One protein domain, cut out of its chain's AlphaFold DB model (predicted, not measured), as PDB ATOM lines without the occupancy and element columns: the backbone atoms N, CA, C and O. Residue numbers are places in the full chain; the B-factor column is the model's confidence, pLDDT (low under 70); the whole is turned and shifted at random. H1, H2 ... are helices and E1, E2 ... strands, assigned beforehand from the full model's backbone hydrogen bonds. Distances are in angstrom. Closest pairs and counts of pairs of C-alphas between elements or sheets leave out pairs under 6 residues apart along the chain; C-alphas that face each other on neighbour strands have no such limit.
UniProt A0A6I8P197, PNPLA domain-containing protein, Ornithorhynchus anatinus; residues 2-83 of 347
ATOM      1  N   TYR A   2      38.297 -57.239 -37.442       86.94
ATOM      2  CA  TYR A   2      38.645 -58.505 -36.785       86.94
ATOM      3  C   TYR A   2      40.134 -58.493 -36.464       86.94
ATOM      4  O   TYR A   2      40.965 -58.616 -37.361       86.94
ATOM      5  N   VAL A   3      40.457 -58.331 -35.183       85.81
ATOM      6  CA  VAL A   3      41.820 -58.496 -34.686       85.81
ATOM      7  C   VAL A   3      41.929 -59.905 -34.103       85.81
ATOM      8  O   VAL A   3      41.173 -60.219 -33.173       85.81
ATOM      9  N   PRO A   4      42.824 -60.761 -34.633       83.88
ATOM     10  CA  PRO A   4      43.013 -62.114 -34.122       83.88
ATOM     11  C   PRO A   4      43.236 -62.127 -32.607       83.88
ATOM     12  O   PRO A   4      43.922 -61.256 -32.073       83.88
ATOM     13  N   LEU A   5      42.664 -63.119 -31.919       83.69
ATOM     14  CA  LEU A   5      42.703 -63.323 -30.460       83.69
ATOM     15  C   LEU A   5      41.910 -62.297 -29.640       83.69
ATOM     16  O   LEU A   5      41.248 -62.688 -28.682       83.69
ATOM     17  N   TYR A   6      41.915 -61.019 -30.026       84.00
ATOM     18  CA  TYR A   6      41.138 -59.976 -29.352       84.00
ATOM     19  C   TYR A   6      39.636 -60.108 -29.650       84.00
ATOM     20  O   TYR A   6      38.814 -60.141 -28.739       84.00
ATOM     21  N   CYS A   7      39.264 -60.267 -30.925       85.12
ATOM     22  CA  CYS A   7      37.868 -60.442 -31.339       85.12
ATOM     23  C   CYS A   7      37.394 -61.910 -31.301       85.12
ATOM     24  O   CYS A   7      36.218 -62.184 -31.549       85.12
ATOM     25  N   GLY A   8      38.299 -62.856 -31.028       85.69
ATOM     26  CA  GLY A   8      38.065 -64.300 -31.081       85.69
ATOM     27  C   GLY A   8      39.110 -65.040 -31.921       85.69
ATOM     28  O   GLY A   8      40.100 -64.458 -32.356       85.69
ATOM     29  N   ILE A   9      38.880 -66.340 -32.124       82.94
ATOM     30  CA  ILE A   9      39.766 -67.246 -32.885       82.94
ATOM     31  C   ILE A   9      39.189 -67.662 -34.244       82.94
ATOM     32  O   ILE A   9      39.887 -68.284 -35.033       82.94
ATOM     33  N   ILE A  10      37.925 -67.324 -34.513       87.50
ATOM     34  CA  ILE A  10      37.222 -67.686 -35.746       87.50
ATOM     35  C   ILE A  10      37.250 -66.468 -36.677       87.50
ATOM     36  O   ILE A  10      36.520 -65.504 -36.398       87.50
ATOM     37  N   PRO A  11      38.073 -66.465 -37.741       89.81
ATOM     38  CA  PRO A  11      38.132 -65.356 -38.681       89.81
ATOM     39  C   PRO A  11      36.816 -65.214 -39.465       89.81
ATOM     40  O   PRO A  11      36.142 -66.205 -39.747       89.81
ATOM     41  N   PRO A  12      36.414 -63.988 -39.835       90.44
ATOM     42  CA  PRO A  12      35.289 -63.783 -40.734       90.44
ATOM     43  C   PRO A  12      35.647 -64.236 -42.155       90.44
ATOM     44  O   PRO A  12      36.715 -63.897 -42.675       90.44
ATOM     45  N   LEU A  13      34.715 -64.945 -42.796       90.56
ATOM     46  CA  LEU A  13      34.797 -65.283 -44.211       90.56
ATOM     47  C   LEU A  13      33.947 -64.317 -45.032       90.56
ATOM     48  O   LEU A  13      32.775 -64.085 -44.741       90.56
ATOM     49  N   TYR A  14      34.524 -63.800 -46.106       89.00
ATOM     50  CA  TYR A  14      33.804 -63.042 -47.118       89.00
ATOM     51  C   TYR A  14      34.209 -63.569 -48.492       89.00
ATOM     52  O   TYR A  14      35.388 -63.680 -48.804       89.00
ATOM     53  N   ARG A  15      33.229 -63.971 -49.312       91.62
ATOM     54  CA  ARG A  15      33.477 -64.584 -50.635       91.62
ATOM     55  C   ARG A  15      34.473 -65.762 -50.599       91.62
ATOM     56  O   ARG A  15      35.308 -65.897 -51.485       91.62
ATOM     57  N   GLY A  16      34.397 -66.593 -49.557       88.56
ATOM     58  CA  GLY A  16      35.274 -67.758 -49.376       88.56
ATOM     59  C   GLY A  16      36.703 -67.431 -48.930       88.56
ATOM     60  O   GLY A  16      37.509 -68.344 -48.799       88.56
ATOM     61  N   GLN A  17      37.020 -66.159 -48.675       89.38
ATOM     62  CA  GLN A  17      38.333 -65.721 -48.206       89.38
ATOM     63  C   GLN A  17      38.273 -65.256 -46.753       89.38
ATOM     64  O   GLN A  17      37.273 -64.681 -46.315       89.38
ATOM     65  N   ARG A  18      39.352 -65.512 -46.010       90.38
ATOM     66  CA  ARG A  18      39.512 -65.113 -44.605       90.38
ATOM     67  C   ARG A  18      40.055 -63.692 -44.536       90.38
ATOM     68  O   ARG A  18      40.965 -63.344 -45.284       90.38
ATOM     69  N   TYR A  19      39.522 -62.886 -43.621       89.38
ATOM     70  CA  TYR A  19      39.939 -61.492 -43.465       89.38
ATOM     71  C   TYR A  19      40.411 -61.191 -42.047       89.38
ATOM     72  O   TYR A  19      39.745 -61.518 -41.066       89.38
ATOM     73  N   ILE A  20      41.544 -60.499 -41.960       89.31
ATOM     74  CA  ILE A  20      41.977 -59.770 -40.768       89.31
ATOM     75  C   ILE A  20      41.765 -58.273 -40.970       89.31
ATOM     76  O   ILE A  20      41.476 -57.799 -42.069       89.31
ATOM     77  N   ASP A  21      41.879 -57.526 -39.882       87.94
ATOM     78  CA  ASP A  21      41.926 -56.076 -39.923       87.94
ATOM     79  C   ASP A  21      43.002 -55.563 -40.901       87.94
ATOM     80  O   ASP A  21      44.158 -55.988 -40.864       87.94
ATOM     81  N   GLY A  22      42.613 -54.615 -41.758       86.00
ATOM     82  CA  GLY A  22      43.495 -53.982 -42.736       86.00
ATOM     83  C   GLY A  22      44.660 -53.212 -42.112       86.00
ATOM     84  O   GLY A  22      45.659 -52.993 -42.795       86.00
ATOM     85  N   ALA A  23      44.599 -52.884 -40.817       79.94
ATOM     86  CA  ALA A  23      45.712 -52.295 -40.082       79.94
ATOM     87  C   ALA A  23      46.982 -53.166 -40.097       79.94
ATOM     88  O   ALA A  23      48.085 -52.637 -39.985       79.94
ATOM     89  N   PHE A  24      46.842 -54.484 -40.288       78.31
ATOM     90  CA  PHE A  24      47.960 -55.424 -40.425       78.31
ATOM     91  C   PHE A  24      48.540 -55.488 -41.847       78.31
ATOM     92  O   PHE A  24      49.575 -56.117 -42.055       78.31
ATOM     93  N   SER A  25      47.897 -54.851 -42.830       76.50
ATOM     94  CA  SER A  25      48.335 -54.845 -44.231       76.50
ATOM     95  C   SER A  25      48.733 -53.443 -44.688       76.50
ATOM     96  O   SER A  25      49.880 -53.205 -45.062       76.50
ATOM     97  N   SER A  26      47.797 -52.495 -44.643       75.56
ATOM     98  CA  SER A  26      48.033 -51.099 -44.997       75.56
ATOM     99  C   SER A  26      47.031 -50.203 -44.285       75.56
ATOM    100  O   SER A  26      45.823 -50.336 -44.468       75.56
ATOM    101  N   ILE A  27      47.548 -49.257 -43.504       76.69
ATOM    102  CA  ILE A  27      46.740 -48.255 -42.796       76.69
ATOM    103  C   ILE A  27      46.415 -47.070 -43.723       76.69
ATOM    104  O   ILE A  27      45.483 -46.317 -43.456       76.69
ATOM    105  N   MET A  28      47.122 -46.933 -44.854       74.75
ATOM    106  CA  MET A  28      46.924 -45.851 -45.822       74.75
ATOM    107  C   MET A  28      46.906 -46.392 -47.266       74.75
ATOM    108  O   MET A  28      47.918 -46.329 -47.967       74.75
ATOM    109  N   PRO A  29      45.770 -46.937 -47.742       60.72
ATOM    110  CA  PRO A  29      45.721 -47.648 -49.020       60.72
ATOM    111  C   PRO A  29      45.875 -46.786 -50.292       60.72
ATOM    112  O   PRO A  29      46.006 -47.363 -51.364       60.72
ATOM    113  N   PHE A  30      45.933 -45.448 -50.217       67.12
ATOM    114  CA  PHE A  30      46.049 -44.559 -51.393       67.12
ATOM    115  C   PHE A  30      46.807 -43.249 -51.106       67.12
ATOM    116  O   PHE A  30      46.425 -42.188 -51.589       67.12
ATOM    117  N   GLY A  31      47.850 -43.290 -50.274       62.81
ATOM    118  CA  GLY A  31      48.526 -42.071 -49.820       62.81
ATOM    119  C   GLY A  31      49.311 -41.348 -50.919       62.81
ATOM    120  O   GLY A  31      50.471 -41.682 -51.160       62.81
ATOM    121  N   ASP A  32      48.712 -40.327 -51.531       67.25
ATOM    122  CA  ASP A  32      49.456 -39.244 -52.180       67.25
ATOM    123  C   ASP A  32      49.769 -38.175 -51.126       67.25
ATOM    124  O   ASP A  32      48.879 -37.471 -50.642       67.25
ATOM    125  N   SER A  33      51.043 -38.063 -50.746       66.62
ATOM    126  CA  SER A  33      51.492 -37.209 -49.640       66.62
ATOM    127  C   SER A  33      51.242 -35.716 -49.861       66.62
ATOM    128  O   SER A  33      51.324 -34.948 -48.909       66.62
ATOM    129  N   ARG A  34      50.942 -35.281 -51.092       73.44
ATOM    130  CA  ARG A  34      50.689 -33.863 -51.398       73.44
ATOM    131  C   ARG A  34      49.244 -33.428 -51.180       73.44
ATOM    132  O   ARG A  34      48.998 -32.235 -51.037       73.44
ATOM    133  N   THR A  35      48.302 -34.365 -51.181       79.44
ATOM    134  CA  THR A  35      46.857 -34.081 -51.107       79.44
ATOM    135  C   THR A  35      46.168 -34.789 -49.942       79.44
ATOM    136  O   THR A  35      44.992 -34.542 -49.675       79.44
ATOM    137  N   THR A  36      46.896 -35.640 -49.220       85.12
ATOM    138  CA  THR A  36      46.362 -36.449 -48.123       85.12
ATOM    139  C   THR A  36      46.737 -35.842 -46.777       85.12
ATOM    140  O   THR A  36      47.917 -35.719 -46.472       85.12
ATOM    141  N   ILE A  37      45.734 -35.514 -45.957       87.81
ATOM    142  CA  ILE A  37      45.928 -35.167 -44.543       87.81
ATOM    143  C   ILE A  37      45.883 -36.455 -43.727       87.81
ATOM    144  O   ILE A  37      44.916 -37.217 -43.803       87.81
ATOM    145  N   THR A  38      46.917 -36.691 -42.928       86.81
ATOM    146  CA  THR A  38      47.046 -37.894 -42.103       86.81
ATOM    147  C   THR A  38      46.635 -37.632 -40.651       86.81
ATOM    148  O   THR A  38      46.952 -36.599 -40.063       86.81
ATOM    149  N   VAL A  39      45.899 -38.569 -40.045       88.88
ATOM    150  CA  VAL A  39      45.399 -38.439 -38.666       88.88
ATOM    151  C   VAL A  39      45.785 -39.673 -37.867       88.88
ATOM    152  O   VAL A  39      45.548 -40.795 -38.311       88.88
ATOM    153  N   SER A  40      46.356 -39.475 -36.681       86.31
ATOM    154  CA  SER A  40      46.758 -40.557 -35.786       86.31
ATOM    155  C   SER A  40      46.307 -40.296 -34.352       86.31
ATOM    156  O   SER A  40      46.509 -39.196 -33.841       86.31
ATOM    157  N   PRO A  41      45.759 -41.311 -33.656       84.75
ATOM    158  CA  PRO A  41      45.474 -41.219 -32.227       84.75
ATOM    159  C   PRO A  41      46.745 -41.333 -31.364       84.75
ATOM    160  O   PRO A  41      46.677 -41.161 -30.150       84.75
ATOM    161  N   PHE A  42      47.893 -41.635 -31.976       84.12
ATOM    162  CA  PHE A  42      49.189 -41.767 -31.320       84.12
ATOM    163  C   PHE A  42      50.068 -40.553 -31.622       84.12
ATOM    164  O   PHE A  42      50.174 -40.184 -32.799       84.12
ATOM    165  N   PRO A  43      50.745 -39.983 -30.610       81.06
ATOM    166  CA  PRO A  43      51.823 -39.031 -30.828       81.06
ATOM    167  C   PRO A  43      52.852 -39.514 -31.860       81.06
ATOM    168  O   PRO A  43      53.322 -40.657 -31.811       81.06
ATOM    169  N   GLY A  44      53.201 -38.648 -32.812       77.44
ATOM    170  CA  GLY A  44      54.017 -39.048 -33.954       77.44
ATOM    171  C   GLY A  44      54.464 -37.906 -34.865       77.44
ATOM    172  O   GLY A  44      54.437 -36.736 -34.497       77.44
ATOM    173  N   THR A  45      54.890 -38.280 -36.072       74.56
ATOM    174  CA  THR A  45      55.306 -37.390 -37.176       74.56
ATOM    175  C   THR A  45      54.175 -37.126 -38.182       74.56
ATOM    176  O   THR A  45      54.420 -36.685 -39.299       74.56
ATOM    177  N   ILE A  46      52.942 -37.433 -37.784       80.06
ATOM    178  CA  ILE A  46      51.721 -37.390 -38.595       80.06
ATOM    179  C   ILE A  46      51.081 -35.998 -38.487       80.06
ATOM    180  O   ILE A  46      51.209 -35.352 -37.446       80.06
ATOM    181  N   ASP A  47      50.386 -35.550 -39.539       85.50
ATOM    182  CA  ASP A  47      49.866 -34.177 -39.662       85.50
ATOM    183  C   ASP A  47      48.988 -33.759 -38.471       85.50
ATOM    184  O   ASP A  47      49.191 -32.702 -37.868       85.50
ATOM    185  N   ILE A  48      48.026 -34.614 -38.109       88.81
ATOM    186  CA  ILE A  48      47.143 -34.434 -36.955       88.81
ATOM    187  C   ILE A  48      47.388 -35.578 -35.972       88.81
ATOM    188  O   ILE A  48      46.982 -36.716 -36.208       88.81
ATOM    189  N   CYS A  49      48.035 -35.277 -34.849       85.88
ATOM    190  CA  CYS A  49      48.226 -36.220 -33.753       85.88
ATOM    191  C   CYS A  49      48.379 -35.502 -32.399       85.88
ATOM    192  O   CYS A  49      48.731 -34.315 -32.373       85.88
ATOM    193  N   PRO A  50      48.147 -36.204 -31.271       83.19
ATOM    194  CA  PRO A  50      48.408 -35.654 -29.949       83.19
ATOM    195  C   PRO A  50      49.881 -35.279 -29.781       83.19
ATOM    196  O   PRO A  50      50.779 -35.947 -30.296       83.19
ATOM    197  N   GLN A  51      50.157 -34.227 -29.014       75.44
ATOM    198  CA  GLN A  51      51.538 -33.822 -28.760       75.44
ATOM    199  C   GLN A  51      52.217 -34.741 -27.743       75.44
ATOM    200  O   GLN A  51      51.794 -34.807 -26.589       75.44
ATOM    201  N   SER A  52      53.308 -35.389 -28.161       68.44
ATOM    202  CA  SER A  52      54.149 -36.179 -27.258       68.44
ATOM    203  C   SER A  52      54.806 -35.272 -26.223       68.44
ATOM    204  O   SER A  52      55.439 -34.272 -26.572       68.44
ATOM    205  N   ARG A  53      54.717 -35.655 -24.948       63.53
ATOM    206  CA  ARG A  53      55.550 -35.079 -23.873       63.53
ATOM    207  C   ARG A  53      56.766 -35.951 -23.564       63.53
ATOM    208  O   ARG A  53      57.631 -35.551 -22.789       63.53
ATOM    209  N   SER A  54      56.813 -37.147 -24.144       61.34
ATOM    210  CA  SER A  54      57.863 -38.132 -23.926       61.34
ATOM    211  C   SER A  54      58.978 -38.007 -24.964       61.34
ATOM    212  O   SER A  54      58.734 -37.668 -26.126       61.34
ATOM    213  N   ALA A  55      60.206 -38.332 -24.554       56.84
ATOM    214  CA  ALA A  55      61.302 -38.540 -25.487       56.84
ATOM    215  C   ALA A  55      60.979 -39.774 -26.346       56.84
ATOM    216  O   ALA A  55      60.957 -40.901 -25.853       56.84
ATOM    217  N   SER A  56      60.689 -39.560 -27.629       62.22
ATOM    218  CA  SER A  56      60.565 -40.654 -28.590       62.22
ATOM    219  C   SER A  56      61.937 -41.287 -28.765       62.22
ATOM    220  O   SER A  56      62.876 -40.621 -29.199       62.22
ATOM    221  N   PHE A  57      62.062 -42.570 -28.434       59.12
ATOM    222  CA  PHE A  57      63.342 -43.250 -28.558       59.12
ATOM    223  C   PHE A  57      63.644 -43.552 -30.031       59.12
ATOM    224  O   PHE A  57      64.768 -43.339 -30.470       59.12
ATOM    225  N   HIS A  58      62.659 -44.051 -30.793       67.38
ATOM    226  CA  HIS A  58      62.843 -44.533 -32.171       67.38
ATOM    227  C   HIS A  58      61.538 -44.434 -32.983       67.38
ATOM    228  O   HIS A  58      60.463 -44.713 -32.458       67.38
ATOM    229  N   GLU A  59      61.622 -44.108 -34.277       70.81
ATOM    230  CA  GLU A  59      60.485 -44.103 -35.215       70.81
ATOM    231  C   GLU A  59      60.535 -45.330 -36.141       70.81
ATOM    232  O   GLU A  59      61.526 -45.586 -36.834       70.81
ATOM    233  N   VAL A  60      59.451 -46.104 -36.164       66.94
ATOM    234  CA  VAL A  60      59.277 -47.290 -37.004       66.94
ATOM    235  C   VAL A  60      58.216 -47.009 -38.050       66.94
ATOM    236  O   VAL A  60      57.075 -46.725 -37.725       66.94
ATOM    237  N   ASN A  61      58.572 -47.147 -39.324       69.19
ATOM    238  CA  ASN A  61      57.590 -47.124 -40.403       69.19
ATOM    239  C   ASN A  61      57.122 -48.560 -40.688       69.19
ATOM    240  O   ASN A  61      57.941 -49.390 -41.110       69.19
ATOM    241  N   ALA A  62      55.840 -48.818 -40.424       63.88
ATOM    242  CA  ALA A  62      55.134 -50.083 -40.599       63.88
ATOM    243  C   ALA A  62      53.744 -49.822 -41.212       63.88
ATOM    244  O   ALA A  62      53.139 -48.793 -40.941       63.88
ATOM    245  N   PHE A  63      53.232 -50.730 -42.051       66.19
ATOM    246  CA  PHE A  63      51.886 -50.630 -42.665       66.19
ATOM    247  C   PHE A  63      51.590 -49.294 -43.363       66.19
ATOM    248  O   PHE A  63      50.451 -48.829 -43.366       66.19
ATOM    249  N   TYR A  64      52.620 -48.688 -43.962       65.75
ATOM    250  CA  TYR A  64      52.560 -47.373 -44.611       65.75
ATOM    251  C   TYR A  64      52.268 -46.200 -43.654       65.75
ATOM    252  O   TYR A  64      51.818 -45.150 -44.099       65.75
ATOM    253  N   SER A  65      52.583 -46.353 -42.362       65.12
ATOM    254  CA  SER A  65      52.499 -45.303 -41.340       65.12
ATOM    255  C   SER A  65      53.749 -45.276 -40.452       65.12
ATOM    256  O   SER A  65      54.364 -46.309 -40.172       65.12
ATOM    257  N   SER A  66      54.153 -44.089 -40.002       69.25
ATOM    258  CA  SER A  66      55.199 -43.919 -38.995       69.25
ATOM    259  C   SER A  66      54.628 -44.050 -37.583       69.25
ATOM    260  O   SER A  66      53.676 -43.377 -37.200       69.25
ATOM    261  N   PHE A  67      55.242 -44.913 -36.781       69.62
ATOM    262  CA  PHE A  67      54.921 -45.145 -35.382       69.62
ATOM    263  C   PHE A  67      56.136 -44.822 -34.530       69.62
ATOM    264  O   PHE A  67      57.199 -45.421 -34.692       69.62
ATOM    265  N   GLN A  68      55.987 -43.898 -33.591       73.81
ATOM    266  CA  GLN A  68      57.018 -43.680 -32.585       73.81
ATOM    267  C   GLN A  68      56.920 -44.766 -31.511       73.81
ATOM    268  O   GLN A  68      55.841 -45.057 -30.996       73.81
ATOM    269  N   ILE A  69      58.050 -45.376 -31.165       70.62
ATOM    270  CA  ILE A  69      58.143 -46.278 -30.021       70.62
ATOM    271  C   ILE A  69      58.328 -45.407 -28.779       70.62
ATOM    272  O   ILE A  69      59.420 -44.901 -28.507       70.62
ATOM    273  N   SER A  70      57.245 -45.233 -28.028       76.88
ATOM    274  CA  SER A  70      57.231 -44.533 -26.747       76.88
ATOM    275  C   SER A  70      56.308 -45.255 -25.764       76.88
ATOM    276  O   SER A  70      55.368 -45.949 -26.162       76.88
ATOM    277  N   THR A  71      56.562 -45.086 -24.465       78.06
ATOM    278  CA  THR A  71      55.682 -45.612 -23.408       78.06
ATOM    279  C   THR A  71      54.269 -45.038 -23.528       78.06
ATOM    280  O   THR A  71      53.293 -45.740 -23.282       78.06
ATOM    281  N   GLU A  72      54.159 -43.779 -23.959       79.38
ATOM    282  CA  GLU A  72      52.885 -43.101 -24.214       79.38
ATOM    283  C   GLU A  72      52.120 -43.776 -25.362       79.38
ATOM    284  O   GLU A  72      50.950 -44.117 -25.204       79.38
ATOM    285  N   ASN A  73      52.794 -44.102 -26.468       82.62
ATOM    286  CA  ASN A  73      52.174 -44.802 -27.594       82.62
ATOM    287  C   ASN A  73      51.784 -46.239 -27.243       82.62
ATOM    288  O   ASN A  73      50.725 -46.703 -27.661       82.62
ATOM    289  N   PHE A  74      52.587 -46.932 -26.430       81.88
ATOM    290  CA  PHE A  74      52.216 -48.250 -25.917       81.88
ATOM    291  C   PHE A  74      50.969 -48.178 -25.029       81.88
ATOM    292  O   PHE A  74      50.040 -48.964 -25.200       81.88
ATOM    293  N   HIS A  75      50.904 -47.195 -24.129       82.31
ATOM    294  CA  HIS A  75      49.726 -46.955 -23.302       82.31
ATOM    295  C   HIS A  75      48.486 -46.648 -24.155       82.31
ATOM    296  O   HIS A  75      47.435 -47.250 -23.950       82.31
ATOM    297  N   HIS A  76      48.607 -45.793 -25.172       83.50
ATOM    298  CA  HIS A  76      47.521 -45.537 -26.120       83.50
ATOM    299  C   HIS A  76      47.101 -46.794 -26.896       83.50
ATOM    300  O   HIS A  76      45.916 -46.958 -27.187       83.50
ATOM    301  N   ALA A  77      48.033 -47.699 -27.215       83.62
ATOM    302  CA  ALA A  77      47.713 -48.939 -27.919       83.62
ATOM    303  C   ALA A  77      46.894 -49.865 -27.015       83.62
ATOM    304  O   ALA A  77      45.869 -50.392 -27.441       83.62
ATOM    305  N   VAL A  78      47.280 -49.981 -25.741       84.69
ATOM    306  CA  VAL A  78      46.500 -50.708 -24.732       84.69
ATOM    307  C   VAL A  78      45.108 -50.097 -24.581       84.69
ATOM    308  O   VAL A  78      44.131 -50.832 -24.653       84.69
ATOM    309  N   LEU A  79      44.991 -48.771 -24.463       84.38
ATOM    310  CA  LEU A  79      43.690 -48.093 -24.380       84.38
ATOM    311  C   LEU A  79      42.827 -48.267 -25.641       84.38
ATOM    312  O   LEU A  79      41.606 -48.196 -25.558       84.38
ATOM    313  N   SER A  80      43.442 -48.500 -26.803       84.75
ATOM    314  CA  SER A  80      42.714 -48.775 -28.048       84.75
ATOM    315  C   SER A  80      42.067 -50.164 -28.037       84.75
ATOM    316  O   SER A  80      40.995 -50.345 -28.611       84.75
ATOM    317  N   PHE A  81      42.692 -51.136 -27.362       83.88
ATOM    318  CA  PHE A  81      42.122 -52.469 -27.134       83.88
ATOM    319  C   PHE A  81      41.233 -52.535 -25.890       83.88
ATOM    320  O   PHE A  81      40.309 -53.333 -25.835       83.88
ATOM    321  N   PHE A  82      41.486 -51.702 -24.888       86.69
ATOM    322  CA  PHE A  82      40.753 -51.691 -23.628       86.69
ATOM    323  C   PHE A  82      40.271 -50.265 -23.358       86.69
ATOM    324  O   PHE A  82      40.937 -49.514 -22.638       86.69
ATOM    325  N   PRO A  83      39.150 -49.863 -23.986       84.00
ATOM    326  CA  PRO A  83      38.671 -48.495 -23.901       84.00
ATOM    327  C   PRO A  83      38.354 -48.118 -22.443       84.00
ATOM    328  O   PRO A  83      37.699 -48.891 -21.743       84.00
TER     329      PRO A  83
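AT A GLANCE: This is residues 2 to 83 of the 347 residues of the protein "PNPLA domain-containing protein" of Ornithorhynchus anatinus (UniProt A0A6I8P197). This part has little regular structure: a long winding stretch, residues 2 to 57, leads into a small hairpin of two strands, E1 and E2, followed by one helix, H1. Residues 13 to 14 pair briefly with 17 to 18, antiparallel, within that stretch. The printed part has 82 residues, and E1, E2 and H1, in that order, hold only 21 of them, class mixed. The whole is loose, radius of gyration of the C-alphas 14.9 A, spanning 44 by 32 by 20 A.

IN THESE COORDINATES: E1, residues 58 to 62, starts at C-alpha (62.843, -44.533, -32.171). E2 is residues 65 to 69; each strand is 12.7 A long. H1, residues 71 to 81, is 15.6 A long and ends at C-alpha (42.122, -52.469, -27.134).

HOW THE PARTS SIT: E1 and E2 form an antiparallel hairpin at 148 degrees, with N 67 and O 60 2.7 A apart, within hydrogen-bond range. In H1 every O i to N i+4 pair is within hydrogen-bond range. E1 and H1 are apart.

THE WHOLE: The farthest C-alphas, of Gly 16 and Arg 53, are 46.1 A apart. The printed part has no cut. The links E1 to E2 and E2 to H1 are tight. Residues 29 to 33, 52 to 58 and 60 to 67 have pLDDT under 70.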